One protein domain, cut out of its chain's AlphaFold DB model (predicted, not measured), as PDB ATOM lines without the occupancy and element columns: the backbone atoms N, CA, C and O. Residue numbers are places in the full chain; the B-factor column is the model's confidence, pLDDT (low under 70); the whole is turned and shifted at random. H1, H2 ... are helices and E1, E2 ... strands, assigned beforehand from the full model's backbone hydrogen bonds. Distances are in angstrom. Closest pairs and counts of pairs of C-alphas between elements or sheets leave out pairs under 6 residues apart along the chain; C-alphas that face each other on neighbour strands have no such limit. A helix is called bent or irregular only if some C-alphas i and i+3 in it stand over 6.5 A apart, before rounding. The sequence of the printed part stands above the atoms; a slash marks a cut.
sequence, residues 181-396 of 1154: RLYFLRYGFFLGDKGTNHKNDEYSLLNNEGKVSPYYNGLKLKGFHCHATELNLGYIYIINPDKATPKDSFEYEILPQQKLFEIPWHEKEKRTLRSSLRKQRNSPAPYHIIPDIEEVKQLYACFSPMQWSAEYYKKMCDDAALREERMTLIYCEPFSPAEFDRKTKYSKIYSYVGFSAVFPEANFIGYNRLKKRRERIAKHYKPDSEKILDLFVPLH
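AT A GLANCE: This is residues 181 to 396 of the 1154 residues of an uncharacterized protein of Algibacter aquaticus (UniProt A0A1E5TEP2). Two strongly twisted sheets stand face to face as a sandwich, their strands crossed at 49 degrees: a branched, mixed sheet of E1, E3, E9, E12, E13 and E15, and an antiparallel sheet in the order E6, E5, E4, E10, E11. The long helix H3 packs on the two-strand antiparallel sheet E2 E14, the short helices H1 and H2 only graze the five-strand sheet, and the hairpin E7 E8 lies at one end of the longest axis. The printed part has 216 residues, with three named helices and fifteen named strands, in the order E1 to E10, H1, H2, E11 to E14, H3, E15; the class is mixed, helices and strands. It is compact, with a radius of gyration of the C-alphas of 18.0 A, and spans 61 by 42 by 33 A.

HOW THE PARTS SIT: Begin at E1, residues 181 to 191, which has three neighbours. On one side of it find two antiparallel strands: E9, residues 288 to 290, with N 182 and O 288 2.8 A apart, and E3, residues 224 to 229, with N 188 and O 227 2.8 A apart, both within hydrogen-bond range. On the other side is E15, residues 390 to 395, parallel to E1, with N 183 and O 391 at 2.8 A. E1 lies on one side of E15 and E13, residues 348 to 351, on the other side; E13 is antiparallel to E15, with N 350 and O 392 at 2.9 A, and forms a hairpin with E12, residues 341 to 343, where N 342 and O 349 are 2.8 A apart. In the second sheet, E4, residues 235 to 239, E5, residues 250 to 254, and E6, residues 260 to 262, form a meander, each strand the antiparallel neighbour of the one before, with N 236 and O 252 at 2.9 A and N 253 and O 261 at 2.8 A. E10, residues 298 to 304, is the antiparallel neighbour of E4, with N 237 and O 302 at 3.0 A, and of the edge strand E11, residues 328 to 331, with N 301 and O 328 at 2.9 A. Across the sandwich, the closest C-alphas of E10 and E15, Cys 302 and Leu 395, are 5.9 A apart. E6 runs on at 10 degrees into E7, residues 265 to 268, which forms a hairpin with E8, residues 271 to 274; N 266 and O 273 are 3.0 A apart. H1, residues 310 to 318, and H2, residues 320 to 326, only just touch, only at the corner, with 3 pairs of C-alphas within 8 A, the closest Met 316 and Arg 323 at 5.4 A. E2, residues 202 to 205, and E14, residues 357 to 360, are antiparallel, with N 203 and O 359 at 2.9 A. H3, residues 361 to 380, only grazes the branched sheet; its closest C-alpha pair with E2 is Glu 361 and Glu 202, 5.1 A. In H1 and H2 every O i to N i+4 pair is within hydrogen-bond range, in H3 14 of 16.

IN THESE COORDINATES: Find C-alpha 181 at (48.817, 37.551, 56.366); from there E1 runs 31.4 A to C-alpha 191. E10 covers 20.1 A, E15 15.8 A, E3 14.6 A and H1 12.2 A. H3 begins at C-alpha 361 at (35.492, 19.284, 39.818) and covers 29.0 A, with a kink of 27 degrees near residue 368; it is irregular, C-alphas 362 and 365 being 8.2 A apart. E15 ends at C-alpha 395 at (48.031, 37.304, 41.128).

THE WHOLE: The two C-alphas farthest apart, Thr 196 and Glu 269, are 61.0 A from each other. The printed part has no cut. The links E2 to E3 and E8 to E9 are long, with 18 and 13 residues. The mean pLDDT of the printed part is 77.1; 51 residues are under 70, among them 193 to 201 and 266 to 283.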
ATOM      1  N   ARG A 181      48.633  38.820  57.087       91.25
ATOM      2  CA  ARG A 181      48.817  37.551  56.366       91.25
ATOM      3  C   ARG A 181      48.361  37.684  54.920       91.25
ATOM      4  O   ARG A 181      47.191  37.955  54.657       91.25
ATOM      5  N   LEU A 182      49.276  37.458  53.980       92.56
ATOM      6  CA  LEU A 182      49.006  37.507  52.543       92.56
ATOM      7  C   LEU A 182      48.801  36.094  51.983       92.56
ATOM      8  O   LEU A 182      49.747  35.309  51.876       92.56
ATOM      9  N   TYR A 183      47.568  35.784  51.591       92.19
ATOM     10  CA  TYR A 183      47.185  34.547  50.917       92.19
ATOM     11  C   TYR A 183      47.117  34.777  49.415       92.19
ATOM     12  O   TYR A 183      46.228  35.463  48.913       92.19
ATOM     13  N   PHE A 184      48.043  34.175  48.683       92.75
ATOM     14  CA  PHE A 184      48.094  34.330  47.239       92.75
ATOM     15  C   PHE A 184      47.158  33.344  46.533       92.75
ATOM     16  O   PHE A 184      47.097  32.160  46.866       92.75
ATOM     17  N   LEU A 185      46.433  33.861  45.546       90.50
ATOM     18  CA  LEU A 185      45.560  33.138  44.624       90.50
ATOM     19  C   LEU A 185      45.977  33.494  43.192       90.50
ATOM     20  O   LEU A 185      46.826  34.361  42.993       90.50
ATOM     21  N   ARG A 186      45.352  32.895  42.182       89.38
ATOM     22  CA  ARG A 186      45.461  33.368  40.793       89.38
ATOM     23  C   ARG A 186      44.097  33.656  40.190       89.38
ATOM     24  O   ARG A 186      43.083  33.135  40.654       89.38
ATOM     25  N   TYR A 187      44.097  34.424  39.110       86.38
ATOM     26  CA  TYR A 187      42.981  34.437  38.169       86.38
ATOM     27  C   TYR A 187      42.936  33.131  37.370       86.38
ATOM     28  O   TYR A 187      43.982  32.629  36.952       86.38
ATOM     29  N   GLY A 188      41.732  32.598  37.159       86.88
ATOM     30  CA  GLY A 188      41.465  31.468  36.276       86.88
ATOM     31  C   GLY A 188      40.193  31.664  35.459       86.88
ATOM     32  O   GLY A 188      39.287  32.394  35.876       86.88
ATOM     33  N   PHE A 189      40.148  31.026  34.291       86.31
ATOM     34  CA  PHE A 189      38.996  31.059  33.389       86.31
ATOM     35  C   PHE A 189      38.176  29.775  33.472       86.31
ATOM     36  O   PHE A 189      38.720  28.679  33.557       86.31
ATOM     37  N   PHE A 190      36.861  29.937  33.417       84.31
ATOM     38  CA  PHE A 190      35.877  28.874  33.577       84.31
ATOM     39  C   PHE A 190      34.830  28.986  32.468       84.31
ATOM     40  O   PHE A 190      34.530  30.096  32.015       84.31
ATOM     41  N   LEU A 191      34.303  27.860  31.989       81.56
ATOM     42  CA  LEU A 191      33.353  27.817  30.873       81.56
ATOM     43  C   LEU A 191      31.913  28.021  31.383       81.56
ATOM     44  O   LEU A 191      31.454  27.256  32.224       81.56
ATOM     45  N   GLY A 192      31.172  29.009  30.874       71.62
ATOM     46  CA  GLY A 192      29.767  29.238  31.245       71.62
ATOM     47  C   GLY A 192      29.230  30.636  30.915       71.62
ATOM     48  O   GLY A 192      30.000  31.583  30.744       71.62
ATOM     49  N   ASP A 193      27.898  30.764  30.856       53.28
ATOM     50  CA  ASP A 193      27.207  32.043  30.650       53.28
ATOM     51  C   ASP A 193      27.197  32.879  31.935       53.28
ATOM     52  O   ASP A 193      27.008  32.370  33.045       53.28
ATOM     53  N   LYS A 194      27.350  34.202  31.796       43.72
ATOM     54  CA  LYS A 194      27.259  35.144  32.920       43.72
ATOM     55  C   LYS A 194      25.871  35.069  33.567       43.72
ATOM     56  O   LYS A 194      24.939  35.714  33.098       43.72
ATOM     57  N   GLY A 195      25.755  34.345  34.680       39.47
ATOM     58  CA  GLY A 195      24.582  34.388  35.558       39.47
ATOM     59  C   GLY A 195      23.666  33.163  35.547       39.47
ATOM     60  O   GLY A 195      22.634  33.207  36.211       39.47
ATOM     61  N   THR A 196      24.011  32.065  34.873       34.09
ATOM     62  CA  THR A 196      23.337  30.777  35.114       34.09
ATOM     63  C   THR A 196      24.037  30.052  36.256       34.09
ATOM     64  O   THR A 196      25.260  29.944  36.218       34.09
ATOM     65  N   ASN A 197      23.280  29.567  37.252       36.44
ATOM     66  CA  ASN A 197      23.774  28.676  38.308       36.44
ATOM     67  C   ASN A 197      24.815  27.706  37.733       36.44
ATOM     68  O   ASN A 197      24.505  26.999  36.771       36.44
ATOM     69  N   HIS A 198      26.030  27.742  38.292       43.84
ATOM     70  CA  HIS A 198      27.150  26.881  37.925       43.84
ATOM     71  C   HIS A 198      26.627  25.460  37.673       43.84
ATOM     72  O   HIS A 198      26.013  24.859  38.557       43.84
ATOM     73  N   LYS A 199      26.767  24.964  36.434       42.69
ATOM     74  CA  LYS A 199      26.407  23.581  36.088       42.69
ATOM     75  C   LYS A 199      27.216  22.621  36.975       42.69
ATOM     76  O   LYS A 199      28.261  23.009  37.486       42.69
ATOM     77  N   ASN A 200      26.729  21.390  37.127       45.91
ATOM     78  CA  ASN A 200      27.168  20.326  38.050       45.91
ATOM     79  C   ASN A 200      28.684  19.973  38.123       45.91
ATOM     80  O   ASN A 200      29.027  19.079  38.889       45.91
ATOM     81  N   ASP A 201      29.580  20.672  37.420       52.06
ATOM     82  CA  ASP A 201      30.994  20.307  37.221       52.06
ATOM     83  C   ASP A 201      31.985  21.274  37.925       52.06
ATOM     84  O   ASP A 201      33.199  21.234  37.688       52.06
ATOM     85  N   GLU A 202      31.495  22.197  38.764       71.00
ATOM     86  CA  GLU A 202      32.319  23.199  39.457       71.00
ATOM     87  C   GLU A 202      31.977  23.319  40.946       71.00
ATOM     88  O   GLU A 202      30.815  23.362  41.350       71.00
ATOM     89  N   TYR A 203      33.012  23.470  41.777       76.50
ATOM     90  CA  TYR A 203      32.859  23.831  43.183       76.50
ATOM     91  C   TYR A 203      33.095  25.326  43.371       76.50
ATOM     92  O   TYR A 203      34.110  25.871  42.935       76.50
ATOM     93  N   SER A 204      32.186  25.985  44.087       83.25
ATOM     94  CA  SER A 204      32.269  27.421  44.360       83.25
ATOM     95  C   SER A 204      32.326  27.711  45.855       83.25
ATOM     96  O   SER A 204      31.530  27.207  46.645       83.25
ATOM     97  N   LEU A 205      33.258  28.579  46.242       83.00
ATOM     98  CA  LEU A 205      33.261  29.265  47.529       83.00
ATOM     99  C   LEU A 205      32.599  30.626  47.343       83.00
ATOM    100  O   LEU A 205      33.178  31.524  46.736       83.00
ATOM    101  N   LEU A 206      31.389  30.768  47.880       83.44
ATOM    102  CA  LEU A 206      30.624  32.012  47.836       83.44
ATOM    103  C   LEU A 206      31.194  33.029  48.824       83.44
ATOM    104  O   LEU A 206      31.601  32.650  49.925       83.44
ATOM    105  N   ASN A 207      31.182  34.314  48.477       79.38
ATOM    106  CA  ASN A 207      31.462  35.364  49.458       79.38
ATOM    107  C   ASN A 207      30.349  35.417  50.529       79.38
ATOM    108  O   ASN A 207      29.349  34.699  50.448       79.38
ATOM    109  N   ASN A 208      30.499  36.264  51.547       75.31
ATOM    110  CA  ASN A 208      29.476  36.392  52.593       75.31
ATOM    111  C   ASN A 208      28.132  36.975  52.108       75.31
ATOM    112  O   ASN A 208      27.149  36.893  52.835       75.31
ATOM    113  N   GLU A 209      28.056  37.499  50.882       72.44
ATOM    114  CA  GLU A 209      26.795  37.898  50.237       72.44
ATOM    115  C   GLU A 209      26.110  36.738  49.489       72.44
ATOM    116  O   GLU A 209      25.102  36.946  48.812       72.44
ATOM    117  N   GLY A 210      26.667  35.523  49.552       71.06
ATOM    118  CA  GLY A 210      26.150  34.361  48.829       71.06
ATOM    119  C   GLY A 210      26.385  34.423  47.317       71.06
ATOM    120  O   GLY A 210      25.701  33.736  46.564       71.06
ATOM    121  N   LYS A 211      27.335  35.244  46.853       72.62
ATOM    122  CA  LYS A 211      27.625  35.454  45.431       72.62
ATOM    123  C   LYS A 211      29.041  35.018  45.075       72.62
ATOM    124  O   LYS A 211      29.968  35.081  45.885       72.62
ATOM    125  N   VAL A 212      29.221  34.640  43.814       71.50
ATOM    126  CA  VAL A 212      30.544  34.588  43.194       71.50
ATOM    127  C   VAL A 212      30.797  35.948  42.552       71.50
ATOM    128  O   VAL A 212      30.039  36.387  41.690       71.50
ATOM    129  N   SER A 213      31.841  36.648  42.988       61.44
ATOM    130  CA  SER A 213      32.213  37.937  42.408       61.44
ATOM    131  C   SER A 213      32.910  37.707  41.062       61.44
ATOM    132  O   SER A 213      33.957  37.058  41.044       61.44
ATOM    133  N   PRO A 214      32.372  38.200  39.928       57.91
ATOM    134  CA  PRO A 214      33.060  38.124  38.646       57.91
ATOM    135  C   PRO A 214      34.261  39.068  38.643       57.91
ATOM    136  O   PRO A 214      34.154  40.246  38.996       57.91
ATOM    137  N   TYR A 215      35.414  38.555  38.225       64.44
ATOM    138  CA  TYR A 215      36.638  39.335  38.154       64.44
ATOM    139  C   TYR A 215      36.780  39.933  36.758       64.44
ATOM    140  O   TYR A 215      36.736  39.234  35.748       64.44
ATOM    141  N   TYR A 216      36.913  41.258  36.691       53.66
ATOM    142  CA  TYR A 216      37.003  41.976  35.425       53.66
ATOM    143  C   TYR A 216      38.461  42.296  35.101       53.66
ATOM    144  O   TYR A 216      39.039  43.204  35.687       53.66
ATOM    145  N   ASN A 217      39.031  41.575  34.137       53.66
ATOM    146  CA  ASN A 217      40.371  41.830  33.600       53.66
ATOM    147  C   ASN A 217      40.340  42.691  32.314       53.66
ATOM    148  O   ASN A 217      41.194  42.565  31.444       53.66
ATOM    149  N   GLY A 218      39.288  43.490  32.095       56.50
ATOM    150  CA  GLY A 218      39.134  44.284  30.864       56.50
ATOM    151  C   GLY A 218      38.696  43.501  29.617       56.50
ATOM    152  O   GLY A 218      38.149  44.102  28.696       56.50
ATOM    153  N   LEU A 219      38.879  42.176  29.590       69.50
ATOM    154  CA  LEU A 219      38.548  41.313  28.454       69.50
ATOM    155  C   LEU A 219      37.102  40.786  28.535       69.50
ATOM    156  O   LEU A 219      36.711  40.175  29.531       69.50
ATOM    157  N   LYS A 220      36.299  41.004  27.485       71.25
ATOM    158  CA  LYS A 220      34.948  40.428  27.359       71.25
ATOM    159  C   LYS A 220      34.996  39.182  26.472       71.25
ATOM    160  O   LYS A 220      34.983  39.307  25.254       71.25
ATOM    161  N   LEU A 221      35.028  38.012  27.104       82.88
ATOM    162  CA  LEU A 221      34.839  36.712  26.452       82.88
ATOM    163  C   LEU A 221      33.358  36.313  26.516       82.88
ATOM    164  O   LEU A 221      32.656  36.739  27.441       82.88
ATOM    165  N   LYS A 222      32.872  35.564  25.520       82.88
ATOM    166  CA  LYS A 222      31.447  35.202  25.417       82.88
ATOM    167  C   LYS A 222      31.086  34.025  26.319       82.88
ATOM    168  O   LYS A 222      30.137  34.139  27.085       82.88
ATOM    169  N   GLY A 223      31.843  32.937  26.230       82.06
ATOM    170  CA  GLY A 223      31.618  31.678  26.937       82.06
ATOM    171  C   GLY A 223      32.536  31.454  28.135       82.06
ATOM    172  O   GLY A 223      32.441  30.405  28.767       82.06
ATOM    173  N   PHE A 224      33.421  32.403  28.462       85.25
ATOM    174  CA  PHE A 224      34.327  32.299  29.606       85.25
ATOM    175  C   PHE A 224      34.138  33.410  30.640       85.25
ATOM    176  O   PHE A 224      34.007  34.595  30.317       85.25
ATOM    177  N   HIS A 225      34.212  33.019  31.909       81.38
ATOM    178  CA  HIS A 225      34.158  33.897  33.073       81.38
ATOM    179  C   HIS A 225      35.442  33.758  33.902       81.38
ATOM    180  O   HIS A 225      36.057  32.695  33.945       81.38
ATOM    181  N   CYS A 226      35.891  34.858  34.512       84.12
ATOM    182  CA  CYS A 226      37.150  34.920  35.254       84.12
ATOM    183  C   CYS A 226      36.878  34.956  36.759       84.12
ATOM    184  O   CYS A 226      36.167  35.845  37.241       84.12
ATOM    185  N   HIS A 227      37.492  34.030  37.496       85.31
ATOM    186  CA  HIS A 227      37.373  33.910  38.949       85.31
ATOM    187  C   HIS A 227      38.712  33.668  39.636       85.31
ATOM    188  O   HIS A 227      39.676  33.233  39.009       85.31
ATOM    189  N   ALA A 228      38.781  33.973  40.934       86.38
ATOM    190  CA  ALA A 228      39.922  33.574  41.743       86.38
ATOM    191  C   ALA A 228      39.912  32.053  41.962       86.38
ATOM    192  O   ALA A 228      38.861  31.442  42.159       86.38
ATOM    193  N   THR A 229      41.093  31.449  41.943       87.62
ATOM    194  CA  THR A 229      41.300  30.023  42.207       87.62
ATOM    195  C   THR A 229      42.689  29.796  42.812       87.62
ATOM    196  O   THR A 229      43.476  30.738  42.957       87.62
ATOM    197  N   GLU A 230      42.992  28.565  43.221       86.50
ATOM    198  CA  GLU A 230      44.306  28.225  43.783       86.50
ATOM    199  C   GLU A 230      45.445  28.445  42.777       86.50
ATOM    200  O   GLU A 230      45.274  28.302  41.561       86.50
ATOM    201  N   LEU A 231      46.624  28.780  43.305       83.94
ATOM    202  CA  LEU A 231      47.823  28.978  42.503       83.94
ATOM    203  C   LEU A 231      48.221  27.691  41.780       83.94
ATOM    204  O   LEU A 231      48.131  26.587  42.323       83.94
ATOM    205  N   ASN A 232      48.750  27.850  40.571       80.75
ATOM    206  CA  ASN A 232      49.485  26.780  39.917       80.75
ATOM    207  C   ASN A 232      50.844  26.579  40.613       80.75
ATOM    208  O   ASN A 232      51.345  27.472  41.298       80.75
ATOM    209  N   LEU A 233      51.459  25.408  40.426       77.44
ATOM    210  CA  LEU A 233      52.850  25.208  40.836       77.44
ATOM    211  C   LEU A 233      53.750  26.212  40.105       77.44
ATOM    212  O   LEU A 233      53.547  26.501  38.924       77.44
ATOM    213  N   GLY A 234      54.743  26.738  40.812       80.50
ATOM    214  CA  GLY A 234      55.598  27.803  40.307       80.50
ATOM    215  C   GLY A 234      56.257  28.564  41.445       80.50
ATOM    216  O   GLY A 234      56.538  27.997  42.502       80.50
ATOM    217  N   TYR A 235      56.480  29.853  41.219       86.88
ATOM    218  CA  TYR A 235      57.224  30.725  42.112       86.88
ATOM    219  C   TYR A 235      56.464  32.020  42.393       86.88
ATOM    220  O   TYR A 235      55.774  32.547  41.519       86.88
ATOM    221  N   ILE A 236      56.614  32.540  43.609       92.75
ATOM    222  CA  ILE A 236      56.122  33.862  44.005       92.75
ATOM    223  C   ILE A 236      57.319  34.737  44.340       92.75
ATOM    224  O   ILE A 236      58.205  34.322  45.087       92.75
ATOM    225  N   TYR A 237      57.310  35.956  43.816       93.00
ATOM    226  CA  TYR A 237      58.296  36.983  44.126       93.00
ATOM    227  C   TYR A 237      57.612  38.106  44.889       93.00
ATOM    228  O   TYR A 237      56.556  38.567  44.458       93.00
ATOM    229  N   ILE A 238      58.204  38.535  46.002       93.81
ATOM    230  CA  ILE A 238      57.719  39.648  46.823       93.81
ATOM    231  C   ILE A 238      58.865  40.629  47.036       93.81
ATOM    232  O   ILE A 238      59.897  40.256  47.590       93.81
ATOM    233  N   ILE A 239      58.675  41.877  46.620       93.25
ATOM    234  CA  ILE A 239      59.689  42.930  46.694       93.25
ATOM    235  C   ILE A 239      59.134  44.107  47.491       93.25
ATOM    236  O   ILE A 239      58.094  44.670  47.140       93.25
ATOM    237  N   ASN A 240      59.864  44.512  48.529       90.44
ATOM    238  CA  ASN A 240      59.605  45.765  49.227       90.44
ATOM    239  C   ASN A 240      60.220  46.927  48.415       90.44
ATOM    240  O   ASN A 240      61.430  46.910  48.182       90.44
ATOM    241  N   PRO A 241      59.434  47.920  47.953       88.75
ATOM    242  CA  PRO A 241      59.971  49.062  47.215       88.75
ATOM    243  C   PRO A 241      60.982  49.885  48.029       88.75
ATOM    244  O   PRO A 241      61.955  50.359  47.451       88.75
ATOM    245  N   ASP A 242      60.817  49.975  49.352       85.19
ATOM    246  CA  ASP A 242      61.709  50.731  50.244       85.19
ATOM    247  C   ASP A 242      63.045  50.008  50.489       85.19
ATOM    248  O   ASP A 242      64.051  50.621  50.844       85.19
ATOM    249  N   LYS A 243      63.067  48.683  50.284       85.12
ATOM    250  CA  LYS A 243      64.240  47.806  50.443       85.12
ATOM    251  C   LYS A 243      64.343  46.845  49.259       85.12
ATOM    252  O   LYS A 243      64.302  45.625  49.399       85.12
ATOM    253  N   ALA A 244      64.457  47.416  48.066       84.88
ATOM    254  CA  ALA A 244      64.424  46.695  46.802       84.88
ATOM    255  C   ALA A 244      65.736  45.951  46.498       84.88
ATOM    256  O   ALA A 244      66.434  46.272  45.542       84.88
ATOM    257  N   THR A 245      66.105  44.965  47.314       83.50
ATOM    258  CA  THR A 245      67.277  44.115  47.064       83.50
ATOM    259  C   THR A 245      66.876  42.641  47.074       83.50
ATOM    260  O   THR A 245      65.961  42.270  47.809       83.50
ATOM    261  N   PRO A 246      67.566  41.751  46.330       79.19
ATOM    262  CA  PRO A 246      67.300  40.311  46.393       79.19
ATOM    263  C   PRO A 246      67.420  39.698  47.797       79.19
ATOM    264  O   PRO A 246      66.864  38.634  48.039       79.19
ATOM    265  N   LYS A 247      68.168  40.340  48.705       77.12
ATOM    266  CA  LYS A 247      68.369  39.889  50.088       77.12
ATOM    267  C   LYS A 247      67.195  40.259  50.996       77.12
ATOM    268  O   LYS A 247      66.877  39.493  51.900       77.12
ATOM    269  N   ASP A 248      66.592  41.417  50.748       79.12
ATOM    270  CA  ASP A 248      65.466  41.962  51.516       79.12
ATOM    271  C   ASP A 248      64.107  41.663  50.850       79.12
ATOM    272  O   ASP A 248      63.059  42.107  51.314       79.12
ATOM    273  N   SER A 249      64.133  40.898  49.757       87.50
ATOM    274  CA  SER A 249      62.973  40.444  48.993       87.50
ATOM    275  C   SER A 249      62.826  38.927  49.107       87.50
ATOM    276  O   SER A 249      63.803  38.208  49.322       87.50
ATOM    277  N   PHE A 250      61.610  38.421  48.920       88.69
ATOM    278  CA  PHE A 250      61.295  37.010  49.116       88.69
ATOM    279  C   PHE A 250      61.037  36.304  47.788       88.69
ATOM    280  O   PHE A 250      60.254  36.764  46.957       88.69
ATOM    281  N   GLU A 251      61.666  35.145  47.623       89.31
ATOM    282  CA  GLU A 251      61.396  34.201  46.544       89.31
ATOM    283  C   GLU A 251      60.832  32.921  47.167       89.31
ATOM    284  O   GLU A 251      61.476  32.307  48.017       89.31
ATOM    285  N   TYR A 252      59.632  32.519  46.754       88.56
ATOM    286  CA  TYR A 252      58.972  31.306  47.231       88.56
ATOM    287  C   TYR A 252      58.767  30.315  46.093       88.56
ATOM    288  O   TYR A 252      58.313  30.700  45.023       88.56
ATOM    289  N   GLU A 253      59.019  29.036  46.345       83.75
ATOM    290  CA  GLU A 253      58.514  27.919  45.547       83.75
ATOM    291  C   GLU A 253      57.163  27.465  46.115       83.75
ATOM    292  O   GLU A 253      57.001  27.286  47.326       83.75
ATOM    293  N   ILE A 254      56.173  27.280  45.243       78.06
ATOM    294  CA  ILE A 254      54.840  26.814  45.627       78.06
ATOM    295  C   ILE A 254      54.854  25.289  45.671       78.06
ATOM    296  O   ILE A 254      55.037  24.621  44.653       78.06
ATOM    297  N   LEU A 255      54.622  24.731  46.856       74.62
ATOM    298  CA  LEU A 255      54.510  23.290  47.058       74.62
ATOM    299  C   LEU A 255      53.114  22.772  46.664       74.62
ATOM    300  O   LEU A 255      52.135  23.518  46.758       74.62
ATOM    301  N   PRO A 256      52.967  21.468  46.349       64.12
ATOM    302  CA  PRO A 256      51.678  20.845  46.012       64.12
ATOM    303  C   PRO A 256      50.564  21.058  47.035       64.12
ATOM    304  O   PRO A 256      49.381  21.058  46.704       64.12
ATOM    305  N   GLN A 257      50.934  21.254  48.301       65.50
ATOM    306  CA  GLN A 257      49.996  21.519  49.383       65.50
ATOM    307  C   GLN A 257      49.545  22.990  49.463       65.50
ATOM    308  O   GLN A 257      48.895  23.354  50.445       65.50
ATOM    309  N   GLN A 258      49.884  23.827  48.471       77.06
ATOM    310  CA  GLN A 258      49.659  25.280  48.462       77.06
ATOM    311  C   GLN A 258      50.334  25.967  49.660       77.06
ATOM    312  O   GLN A 258      49.749  26.821  50.333       77.06
ATOM    313  N   LYS A 259      51.555  25.512  49.964       83.25
ATOM    314  CA  LYS A 259      52.458  26.091  50.965       83.25
ATOM    315  C   LYS A 259      53.629  26.755  50.252       83.25
ATOM    316  O   LYS A 259      54.080  26.259  49.223       83.25
ATOM    317  N   LEU A 260      54.116  27.844  50.822       85.81
ATOM    318  CA  LEU A 260      55.217  28.635  50.301       85.81
ATOM    319  C   LEU A 260      56.522  28.159  50.938       85.81
ATOM    320  O   LEU A 260      56.678  28.184  52.160       85.81
ATOM    321  N   PHE A 261      57.446  27.694  50.105       82.81
ATOM    322  CA  PHE A 261      58.789  27.306  50.509       82.81
ATOM    323  C   PHE A 261      59.772  28.414  50.133       82.81
ATOM    324  O   PHE A 261      59.971  28.689  48.956       82.81
ATOM    325  N   GLU A 262      60.370  29.070  51.124       84.62
ATOM    326  CA  GLU A 262      61.301  30.178  50.884       84.62
ATOM    327  C   GLU A 262      62.622  29.682  50.278       84.62
ATOM    328  O   GLU A 262      63.236  28.735  50.778       84.62
ATOM    329  N   ILE A 263      63.079  30.354  49.222       80.62
ATOM    330  CA  ILE A 263      64.369  30.128  48.575       80.62
ATOM    331  C   ILE A 263      65.344  31.209  49.062       80.62
ATOM    332  O   ILE A 263      65.243  32.364  48.645       80.62
ATOM    333  N   PRO A 264      66.312  30.862  49.930       74.19
ATOM    334  CA  PRO A 264      67.190  31.856  50.518       74.19
ATOM    335  C   PRO A 264      68.288  32.307  49.547       74.19
ATOM    336  O   PRO A 264      68.928  31.508  48.849       74.19
ATOM    337  N   TRP A 265      68.562  33.608  49.595       74.12
ATOM    338  CA  TRP A 265      69.679  34.253  48.916       74.12
ATOM    339  C   TRP A 265      70.859  34.436  49.871       74.12
ATOM    340  O   TRP A 265      70.697  34.837  51.027       74.12
ATOM    341  N   HIS A 266      72.068  34.134  49.401       68.62
ATOM    342  CA  HIS A 266      73.295  34.288  50.180       68.62
ATOM    343  C   HIS A 266      74.337  35.085  49.403       68.62
ATOM    344  O   HIS A 266      74.452  34.955  48.189       68.62
ATOM    345  N   GLU A 267      75.150  35.868  50.104       56.91
ATOM    346  CA  GLU A 267      76.331  36.499  49.517       56.91
ATOM    347  C   GLU A 267      77.566  35.656  49.818       56.91
ATOM    348  O   GLU A 267      77.855  35.341  50.974       56.91
ATOM    349  N   LYS A 268      78.317  35.294  48.778       51.84
ATOM    350  CA  LYS A 268      79.648  34.703  48.928       51.84
ATOM    351  C   LYS A 268      80.594  35.355  47.927       51.84
ATOM    352  O   LYS A 268      80.294  35.391  46.739       51.84
ATOM    353  N   GLU A 269      81.724  35.878  48.405       45.22
ATOM    354  CA  GLU A 269      82.814  36.400  47.555       45.22
ATOM    355  C   GLU A 269      82.344  37.425  46.493       45.22
ATOM    356  O   GLU A 269      82.684  37.326  45.316       45.22
ATOM    357  N   LYS A 270      81.531  38.415  46.900       44.09
ATOM    358  CA  LYS A 270      80.928  39.441  46.016       44.09
ATOM    359  C   LYS A 270      79.999  38.893  44.916       44.09
ATOM    360  O   LYS A 270      79.685  39.607  43.966       44.09
ATOM    361  N   ARG A 271      79.533  37.647  45.035       38.34
ATOM    362  CA  ARG A 271      78.475  37.071  44.196       38.34
ATOM    363  C   ARG A 271      77.267  36.723  45.058       38.34
ATOM    364  O   ARG A 271      77.396  36.038  46.074       38.34
ATOM    365  N   THR A 272      76.088  37.168  44.640       50.66
ATOM    366  CA  THR A 272      74.821  36.708  45.214       50.66
ATOM    367  C   THR A 272      74.536  35.315  44.652       50.66
ATOM    368  O   THR A 272      74.379  35.138  43.446       50.66
ATOM    369  N   LEU A 273      74.548  34.302  45.512       52.44
ATOM    370  CA  LEU A 273      74.314  32.904  45.171       52.44
ATOM    371  C   LEU A 273      72.952  32.464  45.715       52.44
ATOM    372  O   LEU A 273      72.642  32.669  46.890       52.44
ATOM    373  N   ARG A 274      72.166  31.793  44.869       61.62
ATOM    374  CA  ARG A 274      70.987  31.039  45.308       61.62
ATOM    375  C   ARG A 274      71.427  29.738  45.958       61.62
ATOM    376  O   ARG A 274      72.166  28.961  45.351       61.62
ATOM    377  N   SER A 275      70.964  29.478  47.173       46.88
ATOM    378  CA  SER A 275      71.213  28.192  47.820       46.88
ATOM    379  C   SER A 275      70.219  27.146  47.322       46.88
ATOM    380  O   SER A 275      69.021  27.269  47.549       46.88
ATOM    381  N   SER A 276      70.715  26.070  46.705       43.25
ATOM    382  CA  SER A 276      69.926  24.848  46.477       43.25
ATOM    383  C   SER A 276      69.856  23.953  47.723       43.25
ATOM    384  O   SER A 276      69.218  22.900  47.705       43.25
ATOM    385  N   LEU A 277      70.576  24.309  48.794       39.12
ATOM    386  CA  LEU A 277      70.581  23.554  50.039       39.12
ATOM    387  C   LEU A 277      69.328  23.928  50.827       39.12
ATOM    388  O   LEU A 277      69.199  25.062  51.285       39.12
ATOM    389  N   ARG A 278      68.442  22.939  51.008       46.31
ATOM    390  CA  ARG A 278      67.264  22.955  51.891       46.31
ATOM    391  C   ARG A 278      67.667  23.109  53.368       46.31
ATOM    392  O   ARG A 278      67.429  22.218  54.177       46.31
ATOM    393  N   LYS A 279      68.332  24.200  53.738       40.41
ATOM    394  CA  LYS A 279      68.506  24.583  55.141       40.41
ATOM    395  C   LYS A 279      67.344  25.508  55.490       40.41
ATOM    396  O   LYS A 279      67.367  26.681  55.139       40.41
ATOM    397  N   GLN A 280      66.301  24.926  56.085       48.62
ATOM    398  CA  GLN A 280      65.099  25.634  56.530       48.62
ATOM    399  C   GLN A 280      65.469  26.806  57.447       48.62
ATOM    400  O   GLN A 280      66.206  26.619  58.413       48.62
ATOM    401  N   ARG A 281      64.917  27.989  57.160       45.62
ATOM    402  CA  ARG A 281      64.788  29.071  58.146       45.62
ATOM    403  C   ARG A 281      63.449  29.001  58.882       45.62
ATOM    404  O   ARG A 281      63.442  29.260  60.073       45.62
ATOM    405  N   ASN A 282      62.372  28.581  58.204       55.12
ATOM    406  CA  ASN A 282      61.013  28.468  58.744       55.12
ATOM    407  C   ASN A 282      60.251  27.272  58.138       55.12
ATOM    408  O   ASN A 282      60.560  26.815  57.032       55.12
ATOM    409  N   SER A 283      59.237  26.777  58.854       63.03
ATOM    410  CA  SER A 283      58.289  25.781  58.340       63.03
ATOM    411  C   SER A 283      57.425  26.383  57.220       63.03
ATOM    412  O   SER A 283      56.915  27.488  57.399       63.03
ATOM    413  N   PRO A 284      57.208  25.685  56.085       78.06
ATOM    414  CA  PRO A 284      56.391  26.203  54.988       78.06
ATOM    415  C   PRO A 284      54.967  26.542  55.440       78.06
ATOM    416  O   PRO A 284      54.252  25.680  55.968       78.06
ATOM    417  N   ALA A 285      54.547  27.778  55.181       82.50
ATOM    418  CA  ALA A 285      53.231  28.307  55.526       82.50
ATOM    419  C   ALA A 285      52.405  28.578  54.256       82.50
ATOM    420  O   ALA A 285      52.968  28.770  53.181       82.50
ATOM    421  N   PRO A 286      51.066  28.592  54.331       86.38
ATOM    422  CA  PRO A 286      50.221  28.880  53.174       86.38
ATOM    423  C   PRO A 286      50.078  30.375  52.833       86.38
ATOM    424  O   PRO A 286      49.246  30.730  51.999       86.38
ATOM    425  N   TYR A 287      50.837  31.237  53.506       90.62
ATOM    426  CA  TYR A 287      50.806  32.688  53.371       90.62
ATOM    427  C   TYR A 287      52.201  33.273  53.572       90.62
ATOM    428  O   TYR A 287      53.073  32.631  54.164       90.62
ATOM    429  N   HIS A 288      52.387  34.505  53.105       91.88
ATOM    430  CA  HIS A 288      53.492  35.361  53.525       91.88
ATOM    431  C   HIS A 288      53.042  36.209  54.722       91.88
ATOM    432  O   HIS A 288      51.927  36.731  54.715       91.88
ATOM    433  N   ILE A 289      53.880  36.306  55.754       90.44
ATOM    434  CA  ILE A 289      53.587  37.047  56.985       90.44
ATOM    435  C   ILE A 289      54.354  38.367  56.998       90.44
ATOM    436  O   ILE A 289      55.555  38.392  56.738       90.44
ATOM    437  N   ILE A 290      53.658  39.447  57.340       88.88
ATOM    438  CA  ILE A 290      54.251  40.745  57.657       88.88
ATOM    439  C   ILE A 290      54.065  40.950  59.164       88.88
ATOM    440  O   ILE A 290      52.949  41.259  59.597       88.88
ATOM    441  N   PRO A 291      55.115  40.726  59.972       82.19
ATOM    442  CA  PRO A 291      55.008  40.806  61.425       82.19
ATOM    443  C   PRO A 291      54.804  42.247  61.914       82.19
ATOM    444  O   PRO A 291      54.074  42.449  62.878       82.19
ATOM    445  N   ASP A 292      55.385  43.237  61.225       81.81
ATOM    446  CA  ASP A 292      55.257  44.656  61.564       81.81
ATOM    447  C   ASP A 292      54.666  45.468  60.396       81.81
ATOM    448  O   ASP A 292      55.278  45.649  59.341       81.81
ATOM    449  N   ILE A 293      53.438  45.945  60.600       74.12
ATOM    450  CA  ILE A 293      52.636  46.712  59.633       74.12
ATOM    451  C   ILE A 293      53.070  48.196  59.605       74.12
ATOM    452  O   ILE A 293      52.731  48.958  58.691       74.12
ATOM    453  N   GLU A 294      53.818  48.654  60.610       78.38
ATOM    454  CA  GLU A 294      54.359  50.011  60.637       78.38
ATOM    455  C   GLU A 294      55.583  50.148  59.729       78.38
ATOM    456  O   GLU A 294      55.695  51.159  59.034       78.38
ATOM    457  N   GLU A 295      56.420  49.109  59.643       80.19
ATOM    458  CA  GLU A 295      57.633  49.104  58.812       80.19
ATOM    459  C   GLU A 295      57.387  48.825  57.323       80.19
ATOM    460  O   GLU A 295      58.162  49.275  56.476       80.19
ATOM    461  N   VAL A 296      56.342  48.067  56.978       83.75
ATOM    462  CA  VAL A 296      56.066  47.652  55.594       83.75
ATOM    463  C   VAL A 296      54.698  48.163  55.170       83.75
ATOM    464  O   VAL A 296      53.675  47.555  55.467       83.75
ATOM    465  N   LYS A 297      54.677  49.289  54.447       86.50
ATOM    466  CA  LYS A 297      53.432  49.908  53.952       86.50
ATOM    467  C   LYS A 297      52.974  49.360  52.608       86.50
ATOM    468  O   LYS A 297      51.773  49.289  52.343       86.50
ATOM    469  N   GLN A 298      53.919  48.993  51.747       89.44
ATOM    470  CA  GLN A 298      53.640  48.545  50.388       89.44
ATOM    471  C   GLN A 298      54.547  47.384  50.006       89.44
ATOM    472  O   GLN A 298      55.718  47.350  50.375       89.44
ATOM    473  N   LEU A 299      54.014  46.452  49.222       91.94
ATOM    474  CA  LEU A 299      54.771  45.357  48.624       91.94
ATOM    475  C   LEU A 299      54.368  45.172  47.168       91.94
ATOM    476  O   LEU A 299      53.201  45.317  46.814       91.94
ATOM    477  N   TYR A 300      55.320  44.776  46.334       92.94
ATOM    478  CA  TYR A 300      55.040  44.255  45.002       92.94
ATOM    479  C   TYR A 300      55.095  42.736  45.035       92.94
ATOM    480  O   TYR A 300      56.085  42.178  45.502       92.94
ATOM    481  N   ALA A 301      54.070  42.064  44.512       93.06
ATOM    482  CA  ALA A 301      54.052  40.610  44.389       93.06
ATOM    483  C   ALA A 301      53.685  40.150  42.976       93.06
ATOM    484  O   ALA A 301      52.837  40.750  42.315       93.06
ATOM    485  N   CYS A 302      54.273  39.050  42.516       91.31
ATOM    486  CA  CYS A 302      53.847  38.395  41.281       91.31
ATOM    487  C   CYS A 302      54.025  36.879  41.345       91.31
ATOM    488  O   CYS A 302      54.849  36.358  42.099       91.31
ATOM    489  N   PHE A 303      53.254  36.183  40.513       89.81
ATOM    490  CA  PHE A 303      53.396  34.756  40.264       89.81
ATOM    491  C   PHE A 303      54.175  34.541  38.966       89.81
ATOM    492  O   PHE A 303      53.980  35.262  37.990       89.81
ATOM    493  N   SER A 304      55.026  33.521  38.944       84.50
ATOM    494  CA  SER A 304      55.668  33.037  37.729       84.50
ATOM    495  C   SER A 304      55.640  31.510  37.708       84.50
ATOM    496  O   SER A 304      56.108  30.884  38.659       84.50
ATOM    497  N   PRO A 305      55.180  30.863  36.622       76.31
ATOM    498  CA  PRO A 305      55.203  29.403  36.530       76.31
ATOM    499  C   PRO A 305      56.633  28.842  36.426       76.31
ATOM    500  O   PRO A 305      56.839  27.642  36.570       76.31
ATOM    501  N   MET A 306      57.630  29.698  36.170       75.25
ATOM    502  CA  MET A 306      59.045  29.339  36.054       75.25
ATOM    503  C   MET A 306      59.902  30.208  36.975       75.25
ATOM    504  O   MET A 306      59.606  31.386  37.170       75.25
ATOM    505  N   GLN A 307      61.002  29.661  37.487       78.81
ATOM    506  CA  GLN A 307      61.917  30.440  38.317       78.81
ATOM    507  C   GLN A 307      62.580  31.543  37.478       78.81
ATOM    508  O   GLN A 307      63.100  31.281  36.392       78.81
ATOM    509  N   TRP A 308      62.585  32.778  37.970       81.38
ATOM    510  CA  TRP A 308      63.349  33.881  37.387       81.38
ATOM    511  C   TRP A 308      64.844  33.622  37.465       81.38
ATOM    512  O   TRP A 308      65.297  33.020  38.428       81.38
ATOM    513  N   SER A 309      65.640  34.075  36.504       77.38
ATOM    514  CA  SER A 309      67.097  34.094  36.618       77.38
ATOM    515  C   SER A 309      67.526  35.101  37.682       77.38
ATOM    516  O   SER A 309      66.779  36.013  38.038       77.38
ATOM    517  N   ALA A 310      68.737  34.939  38.216       78.69
ATOM    518  CA  ALA A 310      69.245  35.884  39.205       78.69
ATOM    519  C   ALA A 310      69.417  37.296  38.630       78.69
ATOM    520  O   ALA A 310      69.155  38.277  39.322       78.69
ATOM    521  N   GLU A 311      69.796  37.392  37.356       81.94
ATOM    522  CA  GLU A 311      69.921  38.658  36.635       81.94
ATOM    523  C   GLU A 311      68.561  39.330  36.447       81.94
ATOM    524  O   GLU A 311      68.420  40.516  36.736       81.94
ATOM    525  N   TYR A 312      67.544  38.569  36.037       84.81
ATOM    526  CA  TYR A 312      66.198  39.102  35.851       84.81
ATOM    527  C   TYR A 312      65.565  39.548  37.171       84.81
ATOM    528  O   TYR A 312      64.995  40.634  37.246       84.81
ATOM    529  N   TYR A 313      65.723  38.762  38.240       86.69
ATOM    530  CA  TYR A 313      65.221  39.152  39.555       86.69
ATOM    531  C   TYR A 313      65.898  40.427  40.067       86.69
ATOM    532  O   TYR A 313      65.225  41.334  40.545       86.69
ATOM    533  N   LYS A 314      67.220  40.541  39.888       86.44
ATOM    534  CA  LYS A 314      67.947  41.765  40.229       86.44
ATOM    535  C   LYS A 314      67.452  42.963  39.412       86.44
ATOM    536  O   LYS A 314      67.229  44.022  39.984       86.44
ATOM    537  N   LYS A 315      67.194  42.787  38.112       88.62
ATOM    538  CA  LYS A 315      66.607  43.832  37.262       88.62
ATOM    539  C   LYS A 315      65.258  44.326  37.802       88.62
ATOM    540  O   LYS A 315      65.038  45.529  37.818       88.62
ATOM    541  N   MET A 316      64.384  43.433  38.273       89.62
ATOM    542  CA  MET A 316      63.097  43.817  38.882       89.62
ATOM    543  C   MET A 316      63.262  44.587  40.199       89.62
ATOM    544  O   MET A 316      62.462  45.465  40.515       89.62
ATOM    545  N   CYS A 317      64.299  44.269  40.973       89.56
ATOM    546  CA  CYS A 317      64.655  45.033  42.165       89.56
ATOM    547  C   CYS A 317      65.180  46.437  41.805       89.56
ATOM    548  O   CYS A 317      64.781  47.418  42.434       89.56
ATOM    549  N   ASP A 318      66.021  46.534  40.774       89.88
ATOM    550  CA  ASP A 318      66.710  47.768  40.386       89.88
ATOM    551  C   ASP A 318      65.809  48.737  39.581       89.88
ATOM    552  O   ASP A 318      65.961  49.954  39.685       89.88
ATOM    553  N   ASP A 319      64.847  48.231  38.797       91.44
ATOM    554  CA  ASP A 319      63.979  49.022  37.912       91.44
ATOM    555  C   ASP A 319      62.557  49.171  38.488       91.44
ATOM    556  O   ASP A 319      61.718  48.268  38.425       91.44
ATOM    557  N   ALA A 320      62.276  50.335  39.081       91.31
ATOM    558  CA  ALA A 320      60.975  50.637  39.677       91.31
ATOM    559  C   ALA A 320      59.829  50.700  38.653       91.31
ATOM    560  O   ALA A 320      58.735  50.228  38.956       91.31
ATOM    561  N   ALA A 321      60.075  51.233  37.451       89.88
ATOM    562  CA  ALA A 321      59.047  51.361  36.420       89.88
ATOM    563  C   ALA A 321      58.652  49.984  35.878       89.88
ATOM    564  O   ALA A 321      57.467  49.663  35.799       89.88
ATOM    565  N   LEU A 322      59.647  49.137  35.597       87.12
ATOM    566  CA  LEU A 322      59.413  47.761  35.170       87.12
ATOM    567  C   LEU A 322      58.689  46.952  36.254       87.12
ATOM    568  O   LEU A 322      57.783  46.183  35.957       87.12
ATOM    569  N   ARG A 323      59.042  47.134  37.526       89.31
ATOM    570  CA  ARG A 323      58.349  46.472  38.640       89.31
ATOM    571  C   ARG A 323      56.891  46.901  38.769       89.31
ATOM    572  O   ARG A 323      56.035  46.031  38.912       89.31
ATOM    573  N   GLU A 324      56.595  48.199  38.689       87.94
ATOM    574  CA  GLU A 324      55.211  48.701  38.710       87.94
ATOM    575  C   GLU A 324      54.403  48.179  37.511       87.94
ATOM    576  O   GLU A 324      53.208  47.904  37.614       87.94
ATOM    577  N   GLU A 325      55.059  48.014  36.365       83.62
ATOM    578  CA  GLU A 325      54.465  47.454  35.157       83.62
ATOM    579  C   GLU A 325      54.147  45.950  35.286       83.62
ATOM    580  O   GLU A 325      53.178  45.468  34.691       83.62
ATOM    581  N   ARG A 326      54.951  45.191  36.040       82.56
ATOM    582  CA  ARG A 326      54.955  43.714  36.025       82.56
ATOM    583  C   ARG A 326      54.347  43.055  37.250       82.56
ATOM    584  O   ARG A 326      53.925  41.901  37.172       82.56
ATOM    585  N   MET A 327      54.335  43.746  38.381       88.50
ATOM    586  CA  MET A 327      53.962  43.175  39.668       88.50
ATOM    587  C   MET A 327      52.707  43.840  40.233       88.50
ATOM    588  O   MET A 327      52.420  45.011  39.996       88.50
ATOM    589  N   THR A 328      51.959  43.083  41.028       88.62
ATOM    590  CA  THR A 328      50.788  43.579  41.742       88.62
ATOM    591  C   THR A 328      51.235  44.366  42.967       88.62
ATOM    592  O   THR A 328      51.843  43.796  43.872       88.62
ATOM    593  N   LEU A 329      50.897  45.654  43.015       90.31
ATOM    594  CA  LEU A 329      51.055  46.470  44.217       90.31
ATOM    595  C   LEU A 329      50.038  46.042  45.285       90.31
ATOM    596  O   LEU A 329      48.843  45.941  45.012       90.31
ATOM    597  N   ILE A 330      50.522  45.820  46.500       89.88
ATOM    598  CA  ILE A 330      49.757  45.438  47.684       89.88
ATOM    599  C   ILE A 330      49.948  46.528  48.730       89.88
ATOM    600  O   ILE A 330      51.071  46.782  49.163       89.88
ATOM    601  N   TYR A 331      48.846  47.142  49.156       87.81
ATOM    602  CA  TYR A 331      48.829  48.015  50.327       87.81
ATOM    603  C   TYR A 331      48.712  47.149  51.578       87.81
ATOM    604  O   TYR A 331      47.724  46.433  51.761       87.81
ATOM    605  N   CYS A 332      49.742  47.185  52.415       87.06
ATOM    606  CA  CYS A 332      49.880  46.339  53.593       87.06
ATOM    607  C   CYS A 332      49.139  46.956  54.781       87.06
ATOM    608  O   CYS A 332      49.740  47.330  55.778       87.06
ATOM    609  N   GLU A 333      47.819  47.079  54.667       86.44
ATOM    610  CA  GLU A 333      46.961  47.649  55.705       86.44
ATOM    611  C   GLU A 333      45.798  46.692  56.016       86.44
ATOM    612  O   GLU A 333      45.215  46.132  55.083       86.44
ATOM    613  N   PRO A 334      45.405  46.509  57.288       87.00
ATOM    614  CA  PRO A 334      44.262  45.674  57.648       87.00
ATOM    615  C   PRO A 334      42.948  46.178  57.047       87.00
ATOM    616  O   PRO A 334      42.754  47.385  56.896       87.00
ATOM    617  N   PHE A 335      42.029  45.264  56.742       86.31
ATOM    618  CA  PHE A 335      40.667  45.591  56.310       86.31
ATOM    619  C   PHE A 335      39.795  45.984  57.505       86.31
ATOM    620  O   PHE A 335      39.901  45.374  58.569       86.31
ATOM    621  N   SER A 336      38.903  46.962  57.332       83.81
ATOM    622  CA  SER A 336      37.819  47.164  58.306       83.81
ATOM    623  C   SER A 336      36.738  46.077  58.133       83.81
ATOM    624  O   SER A 336      36.597  45.542  57.032       83.81
ATOM    625  N   PRO A 337      35.933  45.743  59.161       77.00
ATOM    626  CA  PRO A 337      34.910  44.695  59.054       77.00
ATOM    627  C   PRO A 337      33.847  44.945  57.971       77.00
ATOM    628  O   PRO A 337      33.245  43.999  57.471       77.00
ATOM    629  N   ALA A 338      33.621  46.211  57.602       77.62
ATOM    630  CA  ALA A 338      32.687  46.615  56.548       77.62
ATOM    631  C   ALA A 338      33.306  46.591  55.137       77.62
ATOM    632  O   ALA A 338      32.613  46.831  54.149       77.62
ATOM    633  N   GLU A 339      34.610  46.337  55.028       79.56
ATOM    634  CA  GLU A 339      35.356  46.420  53.782       79.56
ATOM    635  C   GLU A 339      35.646  45.018  53.220       79.56
ATOM    636  O   GLU A 339      36.335  44.187  53.818       79.56
ATOM    637  N   PHE A 340      35.093  44.743  52.039       80.12
ATOM    638  CA  PHE A 340      35.168  43.423  51.405       80.12
ATOM    639  C   PHE A 340      36.296  43.311  50.376       80.12
ATOM    640  O   PHE A 340      36.894  42.241  50.228       80.12
ATOM    641  N   ASP A 341      36.587  44.401  49.663       83.00
ATOM    642  CA  ASP A 341      37.655  44.457  48.671       83.00
ATOM    643  C   ASP A 341      38.294  45.848  48.566       83.00
ATOM    644  O   ASP A 341      37.689  46.856  48.930       83.00
ATOM    645  N   ARG A 342      39.536  45.877  48.073       82.75
ATOM    646  CA  ARG A 342      40.282  47.077  47.676       82.75
ATOM    647  C   ARG A 342      40.748  46.926  46.239       82.75
ATOM    648  O   ARG A 342      41.377  45.926  45.885       82.75
ATOM    649  N   LYS A 343      40.483  47.932  45.406       74.25
ATOM    650  CA  LYS A 343      41.009  47.993  44.035       74.25
ATOM    651  C   LYS A 343      42.431  48.548  44.025       74.25
ATOM    652  O   LYS A 343      42.705  49.564  44.654       74.25
ATOM    653  N   THR A 344      43.301  47.913  43.251       66.69
ATOM    654  CA  THR A 344      44.630  48.413  42.880       66.69
ATOM    655  C   THR A 344      44.630  48.770  41.385       66.69
ATOM    656  O   THR A 344      43.602  48.647  40.714       66.69
ATOM    657  N   LYS A 345      45.770  49.216  40.839       62.34
ATOM    658  CA  LYS A 345      45.906  49.591  39.417       62.34
ATOM    659  C   LYS A 345      45.521  48.455  38.455       62.34
ATOM    660  O   LYS A 345      44.901  48.721  37.429       62.34
ATOM    661  N   TYR A 346      45.853  47.207  38.802       57.41
ATOM    662  CA  TYR A 346      45.653  46.035  37.936       57.41
ATOM    663  C   TYR A 346      44.951  44.848  38.615       57.41
ATOM    664  O   TYR A 346      44.630  43.871  37.944       57.41
ATOM    665  N   SER A 347      44.675  44.909  39.921       67.12
ATOM    666  CA  SER A 347      44.075  43.800  40.667       67.12
ATOM    667  C   SER A 347      43.045  44.268  41.698       67.12
ATOM    668  O   SER A 347      42.803  45.460  41.905       67.12
ATOM    669  N   LYS A 348      42.413  43.301  42.361       77.62
ATOM    670  CA  LYS A 348      41.620  43.520  43.568       77.62
ATOM    671  C   LYS A 348      42.179  42.654  44.684       77.62
ATOM    672  O   LYS A 348      42.449  41.482  44.447       77.62
ATOM    673  N   ILE A 349      42.308  43.218  45.874       85.50
ATOM    674  CA  ILE A 349      42.679  42.505  47.098       85.50
ATOM    675  C   ILE A 349      41.413  42.344  47.929       85.50
ATOM    676  O   ILE A 349      40.600  43.263  47.984       85.50
ATOM    677  N   TYR A 350      41.234  41.189  48.558       87.44
ATOM    678  CA  TYR A 350      40.009  40.847  49.272       87.44
ATOM    679  C   TYR A 350      40.296  40.556  50.736       87.44
ATOM    680  O   TYR A 350      41.325  39.967  51.065       87.44
ATOM    681  N   SER A 351      39.347  40.888  51.603       86.75
ATOM    682  CA  SER A 351      39.306  40.306  52.942       86.75
ATOM    683  C   SER A 351      38.842  38.844  52.866       86.75
ATOM    684  O   SER A 351      38.210  38.424  51.889       86.75
ATOM    685  N   TYR A 352      39.100  38.045  53.910       82.56
ATOM    686  CA  TYR A 352      38.634  36.646  53.956       82.56
ATOM    687  C   TYR A 352      37.096  36.495  53.855       82.56
ATOM    688  O   TYR A 352      36.585  35.419  53.543       82.56
ATOM    689  N   VAL A 353      36.371  37.579  54.139       79.19
ATOM    690  CA  VAL A 353      34.907  37.707  54.146       79.19
ATOM    691  C   VAL A 353      34.378  38.047  52.743       79.19
ATOM    692  O   VAL A 353      33.313  37.571  52.339       79.19
ATOM    693  N   GLY A 354      35.128  38.865  51.996       79.50
ATOM    694  CA  GLY A 354      34.737  39.387  50.687       79.50
ATOM    695  C   GLY A 354      35.133  38.523  49.489       79.50
ATOM    696  O   GLY A 354      34.549  38.682  48.417       79.50
ATOM    697  N   PHE A 355      36.102  37.610  49.632       84.50
ATOM    698  CA  PHE A 355      36.557  36.799  48.499       84.50
ATOM    699  C   PHE A 355      35.590  35.654  48.157       84.50
ATOM    700  O   PHE A 355      34.951  35.049  49.018       84.50
ATOM    701  N   SER A 356      35.548  35.318  46.870       86.62
ATOM    702  CA  SER A 356      34.903  34.118  46.333       86.62
ATOM    703  C   SER A 356      35.879  33.397  45.411       86.62
ATOM    704  O   SER A 356      36.682  34.060  44.756       86.62
ATOM    705  N   ALA A 357      35.792  32.074  45.315       88.25
ATOM    706  CA  ALA A 357      36.671  31.286  44.454       88.25
ATOM    707  C   ALA A 357      35.912  30.168  43.740       88.25
ATOM    708  O   ALA A 357      34.944  29.641  44.287       88.25
ATOM    709  N   VAL A 358      36.374  29.800  42.547       86.88
ATOM    710  CA  VAL A 358      35.799  28.721  41.730       86.88
ATOM    711  C   VAL A 358      36.872  27.672  41.450       86.88
ATOM    712  O   VAL A 358      38.058  27.984  41.302       86.88
ATOM    713  N   PHE A 359      36.457  26.410  41.423       82.19
ATOM    714  CA  PHE A 359      37.312  25.256  41.200       82.19
ATOM    715  C   PHE A 359      36.653  24.301  40.209       82.19
ATOM    716  O   PHE A 359      35.461  24.023  40.355       82.19
ATOM    717  N   PRO A 360      37.413  23.739  39.253       69.94
ATOM    718  CA  PRO A 360      36.905  22.620  38.470       69.94
ATOM    719  C   PRO A 360      36.688  21.412  39.394       69.94
ATOM    720  O   PRO A 360      37.420  21.260  40.375       69.94
ATOM    721  N   GLU A 361      35.749  20.523  39.063       64.75
ATOM    722  CA  GLU A 361      35.492  19.284  39.818       64.75
ATOM    723  C   GLU A 361      36.772  18.470  40.079       64.75
ATOM    724  O   GLU A 361      37.040  18.041  41.203       64.75
ATOM    725  N   ALA A 362      37.645  18.382  39.070       60.12
ATOM    726  CA  ALA A 362      38.947  17.722  39.161       60.12
ATOM    727  C   ALA A 362      39.873  18.290  40.262       60.12
ATOM    728  O   ALA A 362      40.837  17.633  40.652       60.12
ATOM    729  N   ASN A 363      39.600  19.497  40.778       67.50
ATOM    730  CA  ASN A 363      40.327  20.116  41.888       67.50
ATOM    731  C   ASN A 363      39.485  20.223  43.177       67.50
ATOM    732  O   ASN A 363      39.574  21.204  43.922       67.50
ATOM    733  N   PHE A 364      38.697  19.190  43.487       68.19
ATOM    734  CA  PHE A 364      37.975  19.076  44.761       68.19
ATOM    735  C   PHE A 364      38.891  19.202  45.993       68.19
ATOM    736  O   PHE A 364      38.516  19.784  47.015       68.19
ATOM    737  N   ILE A 365      40.127  18.697  45.900       68.00
ATOM    738  CA  ILE A 365      41.121  18.804  46.977       68.00
ATOM    739  C   ILE A 365      41.460  20.275  47.253       68.00
ATOM    740  O   ILE A 365      41.486  20.682  48.416       68.00
ATOM    741  N   GLY A 366      41.696  21.075  46.208       73.44
ATOM    742  CA  GLY A 366      41.960  22.507  46.335       73.44
ATOM    743  C   GLY A 366      40.770  23.275  46.900       73.44
ATOM    744  O   GLY A 366      40.917  24.045  47.851       73.44
ATOM    745  N   TYR A 367      39.561  22.973  46.417       79.94
ATOM    746  CA  TYR A 367      38.329  23.526  46.982       79.94
ATOM    747  C   TYR A 367      38.237  23.284  48.497       79.94
ATOM    748  O   TYR A 367      38.095  24.230  49.276       79.94
ATOM    749  N   ASN A 368      38.399  22.033  48.941       77.62
ATOM    750  CA  ASN A 368      38.349  21.690  50.363       77.62
ATOM    751  C   ASN A 368      39.471  22.340  51.172       77.62
ATOM    752  O   ASN A 368      39.264  22.717  52.327       77.62
ATOM    753  N   ARG A 369      40.663  22.481  50.588       82.69
ATOM    754  CA  ARG A 369      41.808  23.121  51.239       82.69
ATOM    755  C   ARG A 369      41.526  24.596  51.511       82.69
ATOM    756  O   ARG A 369      41.720  25.049  52.642       82.69
ATOM    757  N   LEU A 370      41.035  25.328  50.511       85.38
ATOM    758  CA  LEU A 370      40.696  26.741  50.656       85.38
ATOM    759  C   LEU A 370      39.465  26.943  51.554       85.38
ATOM    760  O   LEU A 370      39.461  27.850  52.387       85.38
ATOM    761  N   LYS A 371      38.473  26.046  51.471       86.06
ATOM    762  CA  LYS A 371      37.305  26.020  52.365       86.06
ATOM    763  C   LYS A 371      37.716  25.890  53.832       86.06
ATOM    764  O   LYS A 371      37.426  26.776  54.633       86.06
ATOM    765  N   LYS A 372      38.470  24.835  54.167       85.25
ATOM    766  CA  LYS A 372      38.980  24.589  55.527       85.25
ATOM    767  C   LYS A 372      39.823  25.760  56.028       85.25
ATOM    768  O   LYS A 372      39.781  26.095  57.206       85.25
ATOM    769  N   ARG A 373      40.593  26.401  55.144       85.69
ATOM    770  CA  ARG A 373      41.390  27.586  55.487       85.69
ATOM    771  C   ARG A 373      40.512  28.769  55.889       85.69
ATOM    772  O   ARG A 373      40.777  29.374  56.921       85.69
ATOM    773  N   ARG A 374      39.459  29.062  55.126       84.88
ATOM    774  CA  ARG A 374      38.503  30.125  55.463       84.88
ATOM    775  C   ARG A 374      37.784  29.848  56.781       84.88
ATOM    776  O   ARG A 374      37.679  30.749  57.603       84.88
ATOM    777  N   GLU A 375      37.350  28.609  57.009       84.50
ATOM    778  CA  GLU A 375      36.732  28.196  58.278       84.50
ATOM    779  C   GLU A 375      37.686  28.393  59.466       84.50
ATOM    780  O   GLU A 375      37.272  28.863  60.523       84.50
ATOM    781  N   ARG A 376      38.979  28.086  59.296       83.81
ATOM    782  CA  ARG A 376      39.999  28.323  60.330       83.81
ATOM    783  C   ARG A 376      40.198  29.808  60.613       83.81
ATOM    784  O   ARG A 376      40.212  30.178  61.783       83.81
ATOM    785  N   ILE A 377      40.321  30.640  59.579       85.94
ATOM    786  CA  ILE A 377      40.441  32.099  59.735       85.94
ATOM    787  C   ILE A 377      39.215  32.642  60.479       85.94
ATOM    788  O   ILE A 377      39.365  33.359  61.461       85.94
ATOM    789  N   ALA A 378      38.010  32.211  60.092       82.44
ATOM    790  CA  ALA A 378      36.769  32.624  60.743       82.44
ATOM    791  C   ALA A 378      36.698  32.227  62.229       82.44
ATOM    792  O   ALA A 378      36.197  33.007  63.029       82.44
ATOM    793  N   LYS A 379      37.222  31.054  62.620       81.94
ATOM    794  CA  LYS A 379      37.289  30.630  64.035       81.94
ATOM    795  C   LYS A 379      38.256  31.463  64.880       81.94
ATOM    796  O   LYS A 379      38.019  31.631  66.068       81.94
ATOM    797  N   HIS A 380      39.350  31.942  64.285       75.88
ATOM    798  CA  HIS A 380      40.363  32.747  64.981       75.88
ATOM    799  C   HIS A 380      40.063  34.249  64.928       75.88
ATOM    800  O   HIS A 380      40.682  35.028  65.653       75.88
ATOM    801  N   TYR A 381      39.118  34.659  64.082       71.88
ATOM    802  CA  TYR A 381      38.627  36.023  64.035       71.88
ATOM    803  C   TYR A 381      37.827  36.331  65.304       71.88
ATOM    804  O   TYR A 381      36.777  35.739  65.557       71.88
ATOM    805  N   LYS A 382      38.326  37.270  66.110       67.62
ATOM    806  CA  LYS A 382      37.596  37.786  67.269       67.62
ATOM    807  C   LYS A 382      36.629  38.873  66.776       67.62
ATOM    808  O   LYS A 382      37.108  39.827  66.163       67.62
ATOM    809  N   PRO A 383      35.313  38.773  67.036       53.31
ATOM    810  CA  PRO A 383      34.331  39.781  66.618       53.31
ATOM    811  C   PRO A 383      34.669  41.205  67.084       53.31
ATOM    812  O   PRO A 383      34.368  42.156  66.372       53.31
ATOM    813  N   ASP A 384      35.359  41.328  68.222       54.25
ATOM    814  CA  ASP A 384      35.795  42.604  68.807       54.25
ATOM    815  C   ASP A 384      37.080  43.169  68.168       54.25
ATOM    816  O   ASP A 384      37.540  44.247  68.536       54.25
ATOM    817  N   SER A 385      37.702  42.448  67.227       62.12
ATOM    818  CA  SER A 385      38.828  42.984  66.463       62.12
ATOM    819  C   SER A 385      38.311  43.966  65.408       62.12
ATOM    820  O   SER A 385      37.600  43.595  64.480       62.12
ATOM    821  N   GLU A 386      38.694  45.240  65.513       68.19
ATOM    822  CA  GLU A 386      38.354  46.279  64.522       68.19
ATOM    823  C   GLU A 386      39.046  46.071  63.158       68.19
ATOM    824  O   GLU A 386      38.911  46.896  62.254       68.19
ATOM    825  N   LYS A 387      39.852  45.012  63.007       81.12
ATOM    826  CA  LYS A 387      40.802  44.844  61.906       81.12
ATOM    827  C   LYS A 387      40.866  43.391  61.441       81.12
ATOM    828  O   LYS A 387      41.191  42.493  62.210       81.12
ATOM    829  N   ILE A 388      40.648  43.176  60.148       83.81
ATOM    830  CA  ILE A 388      40.866  41.900  59.464       83.81
ATOM    831  C   ILE A 388      42.304  41.870  58.929       83.81
ATOM    832  O   ILE A 388      42.684  42.690  58.091       83.81
ATOM    833  N   LEU A 389      43.092  40.901  59.404       87.06
ATOM    834  CA  LEU A 389      44.521  40.766  59.083       87.06
ATOM    835  C   LEU A 389      44.812  39.829  57.896       87.06
ATOM    836  O   LEU A 389      45.959  39.717  57.469       87.06
ATOM    837  N   ASP A 390      43.792  39.150  57.369       89.19
ATOM    838  CA  ASP A 390      43.915  38.135  56.320       89.19
ATOM    839  C   ASP A 390      43.537  38.705  54.949       89.19
ATOM    840  O   ASP A 390      42.359  38.930  54.652       89.19
ATOM    841  N   LEU A 391      44.551  38.924  54.110       90.25
ATOM    842  CA  LEU A 391      44.429  39.507  52.777       90.25
ATOM    843  C   LEU A 391      44.557  38.414  51.716       90.25
ATOM    844  O   LEU A 391      45.584  37.748  51.611       90.25
ATOM    845  N   PHE A 392      43.533  38.263  50.884       90.94
ATOM    846  CA  PHE A 392      43.536  37.376  49.726       90.94
ATOM    847  C   PHE A 392      43.912  38.167  48.476       90.94
ATOM    848  O   PHE A 392      43.229  39.119  48.092       90.94
ATOM    849  N   VAL A 393      45.009  37.761  47.838       90.25
ATOM    850  CA  VAL A 393      45.651  38.484  46.739       90.25
ATOM    851  C   VAL A 393      45.687  37.599  45.488       90.25
ATOM    852  O   VAL A 393      46.579  36.759  45.350       90.25
ATOM    853  N   PRO A 394      44.740  37.765  44.551       88.88
ATOM    854  CA  PRO A 394      44.821  37.173  43.223       88.88
ATOM    855  C   PRO A 394      45.971  37.793  42.417       88.88
ATOM    856  O   PRO A 394      46.015  39.004  42.189       88.88
ATOM    857  N   LEU A 395      46.902  36.952  41.979       89.25
ATOM    858  CA  LEU A 395      48.031  37.304  41.128       89.25
ATOM    859  C   LEU A 395      47.719  36.994  39.657       89.25
ATOM    860  O   LEU A 395      46.913  36.115  39.333       89.25
ATOM    861  N   HIS A 396      48.373  37.726  38.757       86.25
ATOM    862  CA  HIS A 396      48.268  37.498  37.320       86.25
ATOM    863  C   HIS A 396      48.971  36.192  36.925       86.25
ATOM    864  O   HIS A 396      50.135  35.981  37.254       86.25
TER     865      HIS A 396